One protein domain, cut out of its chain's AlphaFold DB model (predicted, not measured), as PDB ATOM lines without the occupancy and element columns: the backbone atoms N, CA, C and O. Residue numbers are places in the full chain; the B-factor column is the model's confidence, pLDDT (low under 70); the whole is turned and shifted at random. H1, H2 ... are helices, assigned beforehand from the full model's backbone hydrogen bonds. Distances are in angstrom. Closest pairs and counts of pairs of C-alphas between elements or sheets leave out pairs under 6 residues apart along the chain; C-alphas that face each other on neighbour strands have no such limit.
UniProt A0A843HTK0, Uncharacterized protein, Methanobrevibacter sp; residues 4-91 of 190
ATOM      1  N   GLU A   4      32.309  70.735   2.184       79.12
ATOM      2  CA  GLU A   4      31.858  69.616   1.337       79.12
ATOM      3  C   GLU A   4      31.215  68.478   2.139       79.12
ATOM      4  O   GLU A   4      30.192  67.932   1.730       79.12
ATOM      5  N   ASN A   5      31.760  68.170   3.320       82.94
ATOM      6  CA  ASN A   5      31.212  67.137   4.200       82.94
ATOM      7  C   ASN A   5      29.884  67.587   4.822       82.94
ATOM      8  O   ASN A   5      29.001  66.767   5.050       82.94
ATOM      9  N   LEU A   6      29.736  68.893   5.063       87.94
ATOM     10  CA  LEU A   6      28.537  69.475   5.662       87.94
ATOM     11  C   LEU A   6      27.361  69.526   4.688       87.94
ATOM     12  O   LEU A   6      26.223  69.487   5.124       87.94
ATOM     13  N   LEU A   7      27.611  69.614   3.379       87.75
ATOM     14  CA  LEU A   7      26.550  69.723   2.372       87.75
ATOM     15  C   LEU A   7      25.746  68.429   2.203       87.75
ATOM     16  O   LEU A   7      24.638  68.456   1.666       87.75
ATOM     17  N   ASN A   8      26.302  67.293   2.617       88.94
ATOM     18  CA  ASN A   8      25.781  65.972   2.278       88.94
ATOM     19  C   ASN A   8      25.155  65.240   3.467       88.94
ATOM     20  O   ASN A   8      24.909  64.038   3.367       88.94
ATOM     21  N   TYR A   9      24.847  65.940   4.565       89.75
ATOM     22  CA  TYR A   9      24.063  65.323   5.628       89.75
ATOM     23  C   TYR A   9      22.657  64.984   5.139       89.75
ATOM     24  O   TYR A   9      21.947  65.816   4.565       89.75
ATOM     25  N   THR A  10      22.263  63.742   5.395       88.12
ATOM     26  CA  THR A  10      20.892  63.258   5.240       88.12
ATOM     27  C   THR A  10      19.995  63.836   6.331       88.12
ATOM     28  O   THR A  10      20.464  64.185   7.414       88.12
ATOM     29  N   GLN A  11      18.682  63.866   6.089       86.25
ATOM     30  CA  GLN A  11      17.695  64.305   7.083       86.25
ATOM     31  C   GLN A  11      17.862  63.562   8.425       86.25
ATOM     32  O   GLN A  11      17.946  64.196   9.470       86.25
ATOM     33  N   ARG A  12      18.053  62.233   8.386       88.38
ATOM     34  CA  ARG A  12      18.293  61.405   9.585       88.38
ATOM     35  C   ARG A  12      19.573  61.769  10.338       88.38
ATOM     36  O   ARG A  12      19.641  61.565  11.544       88.38
ATOM     37  N   GLN A  13      20.614  62.228   9.643       90.50
ATOM     38  CA  GLN A  13      21.844  62.679  10.302       90.50
ATOM     39  C   GLN A  13      21.626  64.021  10.992       90.50
ATOM     40  O   GLN A  13      22.090  64.191  12.112       90.50
ATOM     41  N   LEU A  14      20.892  64.935  10.357       90.38
ATOM     42  CA  LEU A  14      20.581  66.245  10.924       90.38
ATOM     43  C   LEU A  14      19.678  66.140  12.159       90.38
ATOM     44  O   LEU A  14      19.912  66.832  13.139       90.38
ATOM     45  N   GLU A  15      18.688  65.247  12.140       87.94
ATOM     46  CA  GLU A  15      17.782  65.005  13.277       87.94
ATOM     47  C   GLU A  15      18.488  64.401  14.497       87.94
ATOM     48  O   GLU A  15      18.021  64.553  15.621       87.94
ATOM     49  N   LYS A  16      19.617  63.717  14.284       92.12
ATOM     50  CA  LYS A  16      20.441  63.150  15.360       92.12
ATOM     51  C   LYS A  16      21.446  64.143  15.941       92.12
ATOM     52  O   LYS A  16      22.065  63.829  16.954       92.12
ATOM     53  N   MET A  17      21.651  65.293  15.299       92.31
ATOM     54  CA  MET A  17      22.567  66.312  15.801       92.31
ATOM     55  C   MET A  17      21.976  67.006  17.019       92.31
ATOM     56  O   MET A  17      20.791  67.329  17.066       92.31
ATOM     57  N   THR A  18      22.837  67.324  17.977       92.25
ATOM     58  CA  THR A  18      22.482  68.284  19.018       92.25
ATOM     59  C   THR A  18      22.243  69.660  18.396       92.25
ATOM     60  O   THR A  18      22.826  70.015  17.366       92.25
ATOM     61  N   GLU A  19      21.441  70.497  19.055       89.69
ATOM     62  CA  GLU A  19      21.194  71.868  18.591       89.69
ATOM     63  C   GLU A  19      22.506  72.652  18.395       89.69
ATOM     64  O   GLU A  19      22.660  73.405  17.434       89.69
ATOM     65  N   LYS A  20      23.495  72.424  19.269       90.81
ATOM     66  CA  LYS A  20      24.826  73.038  19.183       90.81
ATOM     67  C   LYS A  20      25.565  72.636  17.902       90.81
ATOM     68  O   LYS A  20      26.138  73.499  17.236       90.81
ATOM     69  N   GLU A  21      25.553  71.354  17.547       92.00
ATOM     70  CA  GLU A  21      26.188  70.843  16.323       92.00
ATOM     71  C   GLU A  21      25.478  71.342  15.067       92.00
ATOM     72  O   GLU A  21      26.130  71.781  14.111       92.00
ATOM     73  N   LEU A  22      24.144  71.344  15.087       92.69
ATOM     74  CA  LEU A  22      23.338  71.862  13.992       92.69
ATOM     75  C   LEU A  22      23.614  73.357  13.778       92.69
ATOM     76  O   LEU A  22      23.902  73.788  12.661       92.69
ATOM     77  N   ARG A  23      23.638  74.145  14.856       93.75
ATOM     78  CA  ARG A  23      23.965  75.577  14.827       93.75
ATOM     79  C   ARG A  23      25.365  75.837  14.272       93.75
ATOM     80  O   ARG A  23      25.537  76.735  13.447       93.75
ATOM     81  N   GLN A  24      26.359  75.044  14.672       92.75
ATOM     82  CA  GLN A  24      27.725  75.157  14.150       92.75
ATOM     83  C   GLN A  24      27.797  74.827  12.649       92.75
ATOM     84  O   GLN A  24      28.490  75.511  11.886       92.75
ATOM     85  N   THR A  25      27.056  73.806  12.220       92.88
ATOM     86  CA  THR A  25      26.944  73.404  10.812       92.88
ATOM     87  C   THR A  25      26.329  74.524   9.979       92.88
ATOM     88  O   THR A  25      26.948  74.984   9.016       92.88
ATOM     89  N   VAL A  26      25.165  75.036  10.393       92.62
ATOM     90  CA  VAL A  26      24.471  76.146   9.724       92.62
ATOM     91  C   VAL A  26      25.350  77.394   9.675       92.62
ATOM     92  O   VAL A  26      25.449  78.019   8.623       92.62
ATOM     93  N   SER A  27      26.056  77.730  10.759       92.62
ATOM     94  CA  SER A  27      26.985  78.872  10.801       92.62
ATOM     95  C   SER A  27      28.093  78.768   9.743       92.62
ATOM     96  O   SER A  27      28.394  79.731   9.032       92.62
ATOM     97  N   THR A  28      28.661  77.570   9.582       92.69
ATOM     98  CA  THR A  28      29.720  77.309   8.596       92.69
ATOM     99  C   THR A  28      29.195  77.427   7.163       92.69
ATOM    100  O   THR A  28      29.835  78.062   6.313       92.69
ATOM    101  N   LEU A  29      28.013  76.859   6.893       92.19
ATOM    102  CA  LEU A  29      27.356  76.982   5.591       92.19
ATOM    103  C   LEU A  29      27.009  78.444   5.293       92.19
ATOM    104  O   LEU A  29      27.379  78.937   4.231       92.19
ATOM    105  N   ARG A  30      26.416  79.166   6.251       91.12
ATOM    106  CA  ARG A  30      26.079  80.594   6.148       91.12
ATOM    107  C   ARG A  30      27.289  81.436   5.751       91.12
ATOM    108  O   ARG A  30      27.202  82.215   4.808       91.12
ATOM    109  N   SER A  31      28.429  81.263   6.427       91.12
ATOM    110  CA  SER A  31      29.658  82.007   6.109       91.12
ATOM    111  C   SER A  31      30.159  81.723   4.689       91.12
ATOM    112  O   SER A  31      30.552  82.643   3.972       91.12
ATOM    113  N   THR A  32      30.115  80.459   4.256       91.12
ATOM    114  CA  THR A  32      30.551  80.085   2.902       91.12
ATOM    115  C   THR A  32      29.597  80.625   1.838       91.12
ATOM    116  O   THR A  32      30.052  81.179   0.836       91.12
ATOM    117  N   SER A  33      28.287  80.501   2.064       89.44
ATOM    118  CA  SER A  33      27.246  81.048   1.192       89.44
ATOM    119  C   SER A  33      27.398  82.555   1.043       89.44
ATOM    120  O   SER A  33      27.384  83.045  -0.079       89.44
ATOM    121  N   ARG A  34      27.657  83.270   2.146       89.00
ATOM    122  CA  ARG A  34      27.887  84.719   2.147       89.00
ATOM    123  C   ARG A  34      29.046  85.132   1.262       89.00
ATOM    124  O   ARG A  34      28.858  85.940   0.366       89.00
ATOM    125  N   LYS A  35      30.202  84.493   1.423       89.94
ATOM    126  CA  LYS A  35      31.373  84.789   0.585       89.94
ATOM    127  C   LYS A  35      31.116  84.530  -0.898       89.94
ATOM    128  O   LYS A  35      31.600  85.265  -1.748       89.94
ATOM    129  N   ARG A  36      30.412  83.444  -1.233       87.75
ATOM    130  CA  ARG A  36      30.077  83.134  -2.632       87.75
ATOM    131  C   ARG A  36      29.075  84.129  -3.205       87.75
ATOM    132  O   ARG A  36      29.236  84.539  -4.346       87.75
ATOM    133  N   TYR A  37      28.092  84.515  -2.403       84.25
ATOM    134  CA  TYR A  37      27.104  85.524  -2.746       84.25
ATOM    135  C   TYR A  37      27.750  86.887  -3.007       84.25
ATOM    136  O   TYR A  37      27.561  87.441  -4.080       84.25
ATOM    137  N   GLU A  38      28.581  87.377  -2.085       85.25
ATOM    138  CA  GLU A  38      29.283  88.661  -2.224       85.25
ATOM    139  C   GLU A  38      30.112  88.701  -3.518       85.25
ATOM    140  O   GLU A  38      29.999  89.647  -4.284       85.25
ATOM    141  N   ARG A  39      30.813  87.611  -3.860       87.38
ATOM    142  CA  ARG A  39      31.553  87.504  -5.133       87.38
ATOM    143  C   ARG A  39      30.673  87.527  -6.385       87.38
ATOM    144  O   ARG A  39      31.152  87.901  -7.447       87.38
ATOM    145  N   ILE A  40      29.437  87.034  -6.304       82.50
ATOM    146  CA  ILE A  40      28.481  87.072  -7.424       82.50
ATOM    147  C   ILE A  40      27.982  88.504  -7.623       82.50
ATOM    148  O   ILE A  40      27.909  88.952  -8.764       82.50
ATOM    149  N   ILE A  41      27.695  89.212  -6.527       79.25
ATOM    150  CA  ILE A  41      27.309  90.627  -6.550       79.25
ATOM    151  C   ILE A  41      28.450  91.492  -7.095       79.25
ATOM    152  O   ILE A  41      28.233  92.268  -8.015       79.25
ATOM    153  N   GLU A  42      29.674  91.312  -6.596       83.75
ATOM    154  CA  GLU A  42      30.867  92.032  -7.077       83.75
ATOM    155  C   GLU A  42      31.161  91.784  -8.563       83.75
ATOM    156  O   GLU A  42      31.765  92.623  -9.225       83.75
ATOM    157  N   ALA A  43      30.759  90.624  -9.088       82.50
ATOM    158  CA  ALA A  43      30.918  90.275 -10.495       82.50
ATOM    159  C   ALA A  43      29.759  90.756 -11.384       82.50
ATOM    160  O   ALA A  43      29.779  90.443 -12.573       82.50
ATOM    161  N   ASP A  44      28.775  91.455 -10.813       77.25
ATOM    162  CA  ASP A  44      27.574  91.962 -11.485       77.25
ATOM    163  C   ASP A  44      26.703  90.869 -12.134       77.25
ATOM    164  O   ASP A  44      26.119  91.023 -13.197       77.25
ATOM    165  N   LEU A  45      26.626  89.699 -11.489       74.06
ATOM    166  CA  LEU A  45      25.889  88.530 -11.998       74.06
ATOM    167  C   LEU A  45      24.573  88.291 -11.245       74.06
ATOM    168  O   LEU A  45      24.049  87.173 -11.222       74.06
ATOM    169  N   TYR A  46      24.054  89.316 -10.570       62.94
ATOM    170  CA  TYR A  46      22.908  89.195  -9.669       62.94
ATOM    171  C   TYR A  46      21.579  88.927 -10.407       62.94
ATOM    172  O   TYR A  46      20.658  88.347  -9.827       62.94
ATOM    173  N   SER A  47      21.480  89.291 -11.685       57.81
ATOM    174  CA  SER A  47      20.302  89.082 -12.541       57.81
ATOM    175  C   SER A  47      20.144  87.630 -13.034       57.81
ATOM    176  O   SER A  47      19.045  87.198 -13.368       57.81
ATOM    177  N   GLN A  48      21.201  86.813 -12.989       58.56
ATOM    178  CA  GLN A  48      21.267  85.519 -13.683       58.56
ATOM    179  C   GLN A  48      20.831  84.324 -12.776       58.56
ATOM    180  O   GLN A  48      21.622  83.667 -12.093       58.56
ATOM    181  N   SER A  49      19.510  84.096 -12.694       57.72
ATOM    182  CA  SER A  49      18.760  82.805 -12.633       57.72
ATOM    183  C   SER A  49      19.160  81.597 -11.734       57.72
ATOM    184  O   SER A  49      18.770  80.458 -11.978       57.72
ATOM    185  N   ALA A  50      19.751  81.815 -10.562       49.47
ATOM    186  CA  ALA A  50      19.420  80.999  -9.360       49.47
ATOM    187  C   ALA A  50      19.553  81.801  -8.064       49.47
ATOM    188  O   ALA A  50      18.938  81.496  -7.044       49.47
ATOM    189  N   HIS A  51      20.349  82.862  -8.149       54.19
ATOM    190  CA  HIS A  51      20.447  83.937  -7.183       54.19
ATOM    191  C   HIS A  51      19.079  84.583  -6.892       54.19
ATOM    192  O   HIS A  51      18.720  84.718  -5.728       54.19
ATOM    193  N   ALA A  52      18.277  84.883  -7.922       53.72
ATOM    194  CA  ALA A  52      16.950  85.484  -7.757       53.72
ATOM    195  C   ALA A  52      15.983  84.587  -6.958       53.72
ATOM    196  O   ALA A  52      15.326  85.058  -6.035       53.72
ATOM    197  N   LEU A  53      15.964  83.278  -7.243       54.28
ATOM    198  CA  LEU A  53      15.144  82.296  -6.518       54.28
ATOM    199  C   LEU A  53      15.624  82.087  -5.077       54.28
ATOM    200  O   LEU A  53      14.815  81.959  -4.158       54.28
ATOM    201  N   TRP A  54      16.941  82.072  -4.859       61.56
ATOM    202  CA  TRP A  54      17.503  81.929  -3.520       61.56
ATOM    203  C   TRP A  54      17.229  83.162  -2.646       61.56
ATOM    204  O   TRP A  54      16.764  83.009  -1.515       61.56
ATOM    205  N   SER A  55      17.410  84.369  -3.189       56.59
ATOM    206  CA  SER A  55      17.049  85.626  -2.522       56.59
ATOM    207  C   SER A  55      15.540  85.712  -2.254       56.59
ATOM    208  O   SER A  55      15.145  86.088  -1.152       56.59
ATOM    209  N   ALA A  56      14.693  85.278  -3.198       54.75
ATOM    210  CA  ALA A  56      13.238  85.221  -3.017       54.75
ATOM    211  C   ALA A  56      12.814  84.247  -1.900       54.75
ATOM    212  O   ALA A  56      11.894  84.535  -1.136       54.75
ATOM    213  N   SER A  57      13.524  83.124  -1.738       55.16
ATOM    214  CA  SER A  57      13.251  82.141  -0.677       55.16
ATOM    215  C   SER A  57      13.592  82.625   0.740       55.16
ATOM    216  O   SER A  57      13.256  81.954   1.713       55.16
ATOM    217  N   GLY A  58      14.282  83.764   0.880       56.12
ATOM    218  CA  GLY A  58      14.744  84.280   2.168       56.12
ATOM    219  C   GLY A  58      13.782  85.186   2.927       56.12
ATOM    220  O   GLY A  58      14.140  85.641   4.008       56.12
ATOM    221  N   GLY A  59      12.594  85.477   2.391       50.34
ATOM    222  CA  GLY A  59      11.596  86.293   3.094       50.34
ATOM    223  C   GLY A  59      12.072  87.708   3.461       50.34
ATOM    224  O   GLY A  59      11.541  88.297   4.396       50.34
ATOM    225  N   GLY A  60      13.080  88.243   2.759       56.41
ATOM    226  CA  GLY A  60      13.627  89.590   2.968       56.41
ATOM    227  C   GLY A  60      15.019  89.646   3.609       56.41
ATOM    228  O   GLY A  60      15.713  90.639   3.407       56.41
ATOM    229  N   ASP A  61      15.480  88.589   4.294       71.19
ATOM    230  CA  ASP A  61      16.864  88.492   4.792       71.19
ATOM    231  C   ASP A  61      17.585  87.269   4.199       71.19
ATOM    232  O   ASP A  61      17.276  86.098   4.455       71.19
ATOM    233  N   ILE A  62      18.586  87.546   3.367       75.38
ATOM    234  CA  ILE A  62      19.379  86.526   2.673       75.38
ATOM    235  C   ILE A  62      20.249  85.751   3.681       75.38
ATOM    236  O   ILE A  62      20.476  84.549   3.521       75.38
ATOM    237  N   PHE A  63      20.671  86.389   4.777       83.00
ATOM    238  CA  PHE A  63      21.553  85.804   5.790       83.00
ATOM    239  C   PHE A  63      21.085  86.121   7.221       83.00
ATOM    240  O   PHE A  63      21.857  86.725   7.984       83.00
ATOM    241  N   PRO A  64      19.901  85.632   7.635       83.19
ATOM    242  CA  PRO A  64      19.314  85.929   8.925       83.19
ATOM    243  C   PRO A  64      20.244  85.548  10.071       83.19
ATOM    244  O   PRO A  64      21.102  84.655   9.980       83.19
ATOM    245  N   THR A  65      20.076  86.262  11.179       85.38
ATOM    246  CA  THR A  65      20.768  85.936  12.421       85.38
ATOM    247  C   THR A  65      20.287  84.585  12.920       85.38
ATOM    248  O   THR A  65      19.131  84.422  13.282       85.38
ATOM    249  N   ILE A  66      21.203  83.621  13.003       87.81
ATOM    250  CA  ILE A  66      20.862  82.277  13.478       87.81
ATOM    251  C   ILE A  66      20.759  82.187  15.004       87.81
ATOM    252  O   ILE A  66      20.261  81.194  15.520       87.81
ATOM    253  N   LYS A  67      21.255  83.184  15.751       87.50
ATOM    254  CA  LYS A  67      21.262  83.187  17.224       87.50
ATOM    255  C   LYS A  67      19.826  83.116  17.755       87.50
ATOM    256  O   LYS A  67      19.005  83.939  17.382       87.50
ATOM    257  N   GLY A  68      19.549  82.150  18.631       87.44
ATOM    258  CA  GLY A  68      18.220  81.967  19.228       87.44
ATOM    259  C   GLY A  68      17.205  81.220  18.355       87.44
ATOM    260  O   GLY A  68      16.119  80.938  18.841       87.44
ATOM    261  N   MET A  69      17.547  80.854  17.111       90.94
ATOM    262  CA  MET A  69      16.706  79.968  16.295       90.94
ATOM    263  C   MET A  69      16.562  78.588  16.940       90.94
ATOM    264  O   MET A  69      17.557  78.041  17.422       90.94
ATOM    265  N   ASP A  70      15.358  78.026  16.875       91.94
ATOM    266  CA  ASP A  70      15.085  76.641  17.254       91.94
ATOM    267  C   ASP A  70      15.648  75.634  16.229       91.94
ATOM    268  O   ASP A  70      16.131  75.995  15.149       91.94
ATOM    269  N   ALA A  71      15.606  74.343  16.570       89.06
ATOM    270  CA  ALA A  71      16.133  73.281  15.715       89.06
ATOM    271  C   ALA A  71      15.445  73.232  14.337       89.06
ATOM    272  O   ALA A  71      16.119  73.065  13.323       89.06
ATOM    273  N   THR A  72      14.126  73.431  14.277       89.81
ATOM    274  CA  THR A  72      13.355  73.427  13.022       89.81
ATOM    275  C   THR A  72      13.801  74.550  12.086       89.81
ATOM    276  O   THR A  72      14.054  74.323  10.901       89.81
ATOM    277  N   SER A  73      13.973  75.754  12.622       90.12
ATOM    278  CA  SER A  73      14.452  76.926  11.893       90.12
ATOM    279  C   SER A  73      15.886  76.724  11.410       90.12
ATOM    280  O   SER A  73      16.195  76.998  10.252       90.12
ATOM    281  N   LEU A  74      16.753  76.151  12.251       91.69
ATOM    282  CA  LEU A  74      18.117  75.794  11.857       91.69
ATOM    283  C   LEU A  74      18.147  74.742  10.734       91.69
ATOM    284  O   LEU A  74      18.976  74.845   9.831       91.69
ATOM    285  N   LEU A  75      17.244  73.756  10.745       91.06
ATOM    286  CA  LEU A  75      17.120  72.768   9.665       91.06
ATOM    287  C   LEU A  75      16.679  73.412   8.346       91.06
ATOM    288  O   LEU A  75      17.197  73.058   7.284       91.06
ATOM    289  N   ASN A  76      15.747  74.363   8.402       88.25
ATOM    290  CA  ASN A  76      15.311  75.108   7.223       88.25
ATOM    291  C   ASN A  76      16.461  75.944   6.647       88.25
ATOM    292  O   ASN A  76      16.740  75.870   5.449       88.25
ATOM    293  N   GLU A  77      17.206  76.639   7.507       89.50
ATOM    294  CA  GLU A  77      18.394  77.395   7.110       89.50
ATOM    295  C   GLU A  77      19.498  76.495   6.543       89.50
ATOM    296  O   GLU A  77      20.099  76.823   5.518       89.50
ATOM    297  N   TYR A  78      19.733  75.322   7.141       92.19
ATOM    298  CA  TYR A  78      20.640  74.318   6.584       92.19
ATOM    299  C   TYR A  78      20.249  73.964   5.146       92.19
ATOM    300  O   TYR A  78      21.090  74.043   4.249       92.19
ATOM    301  N   LYS A  79      18.979  73.605   4.911       88.25
ATOM    302  CA  LYS A  79      18.480  73.223   3.579       88.25
ATOM    303  C   LYS A  79      18.656  74.365   2.584       88.25
ATOM    304  O   LYS A  79      19.122  74.131   1.470       88.25
ATOM    305  N   ARG A  80      18.354  75.596   3.004       87.00
ATOM    306  CA  ARG A  80      18.479  76.804   2.185       87.00
ATOM    307  C   ARG A  80      19.928  77.062   1.767       87.00
ATOM    308  O   ARG A  80      20.203  77.195   0.574       87.00
ATOM    309  N   TYR A  81      20.874  77.062   2.710       88.69
ATOM    310  CA  TYR A  81      22.292  77.258   2.387       88.69
ATOM    311  C   TYR A  81      22.889  76.085   1.607       88.69
ATOM    312  O   TYR A  81      23.667  76.304   0.682       88.69
ATOM    313  N   ALA A  82      22.533  74.846   1.952       89.44
ATOM    314  CA  ALA A  82      23.026  73.666   1.252       89.44
ATOM    315  C   ALA A  82      22.529  73.623  -0.199       89.44
ATOM    316  O   ALA A  82      23.316  73.315  -1.093       89.44
ATOM    317  N   SER A  83      21.262  73.972  -0.440       85.38
ATOM    318  CA  SER A  83      20.687  74.089  -1.785       85.38
ATOM    319  C   SER A  83      21.448  75.115  -2.624       85.38
ATOM    320  O   SER A  83      21.936  74.784  -3.707       85.38
ATOM    321  N   PHE A  84      21.668  76.320  -2.081       85.75
ATOM    322  CA  PHE A  84      22.470  77.344  -2.747       85.75
ATOM    323  C   PHE A  84      23.873  76.833  -3.071       85.75
ATOM    324  O   PHE A  84      24.261  76.814  -4.231       85.75
ATOM    325  N   LEU A  85      24.623  76.341  -2.082       87.81
ATOM    326  CA  LEU A  85      26.016  75.917  -2.265       87.81
ATOM    327  C   LEU A  85      26.199  74.720  -3.210       87.81
ATOM    328  O   LEU A  85      27.287  74.572  -3.777       87.81
ATOM    329  N   LYS A  86      25.170  73.878  -3.369       87.62
ATOM    330  CA  LYS A  86      25.136  72.775  -4.345       87.62
ATOM    331  C   LYS A  86      24.788  73.239  -5.756       87.62
ATOM    332  O   LYS A  86      25.104  72.530  -6.711       87.62
ATOM    333  N   SER A  87      24.164  74.405  -5.906       82.56
ATOM    334  CA  SER A  87      23.862  74.943  -7.225       82.56
ATOM    335  C   SER A  87      25.146  75.232  -8.003       82.56
ATOM    336  O   SER A  87      26.094  75.830  -7.479       82.56
ATOM    337  N   LYS A  88      25.152  74.868  -9.293       80.62
ATOM    338  CA  LYS A  88      26.242  75.198 -10.229       80.62
ATOM    339  C   LYS A  88      26.462  76.711 -10.308       80.62
ATOM    340  O   LYS A  88      27.601  77.160 -10.400       80.62
ATOM    341  N   THR A  89      25.393  77.491 -10.186       81.69
ATOM    342  CA  THR A  89      25.404  78.960 -10.227       81.69
ATOM    343  C   THR A  89      25.842  79.618  -8.917       81.69
ATOM    344  O   THR A  89      25.964  80.832  -8.862       81.69
ATOM    345  N   SER A  90      26.170  78.852  -7.867       82.12
ATOM    346  CA  SER A  90      26.720  79.416  -6.621       82.12
ATOM    347  C   SER A  90      28.156  79.920  -6.745       82.12
ATOM    348  O   SER A  90      28.720  80.436  -5.788       82.12
ATOM    349  N   THR A  91      28.784  79.747  -7.905       87.06
ATOM    350  CA  THR A  91      30.138  80.228  -8.185       87.06
ATOM    351  C   THR A  91      30.100  81.191  -9.359       87.06
ATOM    352  O   THR A  91      29.333  80.973 -10.289       87.06
TER     353      THR A  91
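AT A GLANCE: This is residues 4 to 91 of the 190 residues of an uncharacterized protein of Methanobrevibacter sp (UniProt A0A843HTK0). A long helix, H2, makes the longest axis of an elongated domain, and a shorter helix, H4, packs slantwise along one side of it, running the same way. Two short helices lie near H4, H1 towards its first residues and H3 towards its last, and a long stretch without a named element, residues 57 to 70, leads back from H3 to the first residue of H4. The printed part has 88 residues with four named helices, in the order H1, H2, H3, H4, and no named strand, and its class is all helix. It is compact, with a radius of gyration of the C-alphas of 13.0 A, and its C-alphas span 39 by 24 by 18 A along their three main axes.

IN THESE COORDINATES: The printed part begins at Glu 4, and H1 follows at residues 11 to 15, 6.2 A from first to last C-alpha, with C-alpha 11 at (17.695, 64.305, 7.083). H2 takes in residues 19 to 42 and is 34.0 A long, from C-alpha 19 at (21.194, 71.868, 18.591) to C-alpha 42 at (30.867, 92.032, -7.077). H3 is residues 51 to 56, 8.4 A long. H4 is residues 71 to 86, 22.0 A long, and ends with C-alpha 86 at (25.136, 72.775, -4.345).

HOW THE PARTS SIT: H2 and H4 touch, with the C-alphas of Val 26 and Tyr 78 the closest, 5.3 A apart. They run the same way at a steep tilt of 37 degrees, only just past shallow. H1 is close to H4 but not clearly touching; their closest C-alphas, those of Leu 14 and Leu 75, are 7.5 A apart. H1 is also close to H2 but not clearly touching, with the C-alphas of Leu 14 and Leu 22 the closest, at 7.0 A. H3 is close to H4 but not clearly touching, the closest C-alphas being those of Trp 54 and Phe 84 at 6.8 A. H3 and H4 run opposite ways at a shallow tilt of 21 degrees. H2 and H3 are only just apart, with their closest C-alphas at 8.2 A, and H1 and H3 are apart. In H1, H2, H3 and H4 every O i to N i+4 pair is within hydrogen-bond range.

THE WHOLE: The two C-alphas farthest apart, those of Lys 16 and Asp 44, are 40.0 A apart. The printed part has no cut. The link from H1 to H2 is tight, that from H2 to H3 is short, and that from H3 to H4 is long, with 14 residues. The mean pLDDT of the printed part is 82.1, and residues 46 to 60 are under 70, with a mean of 56 in H3.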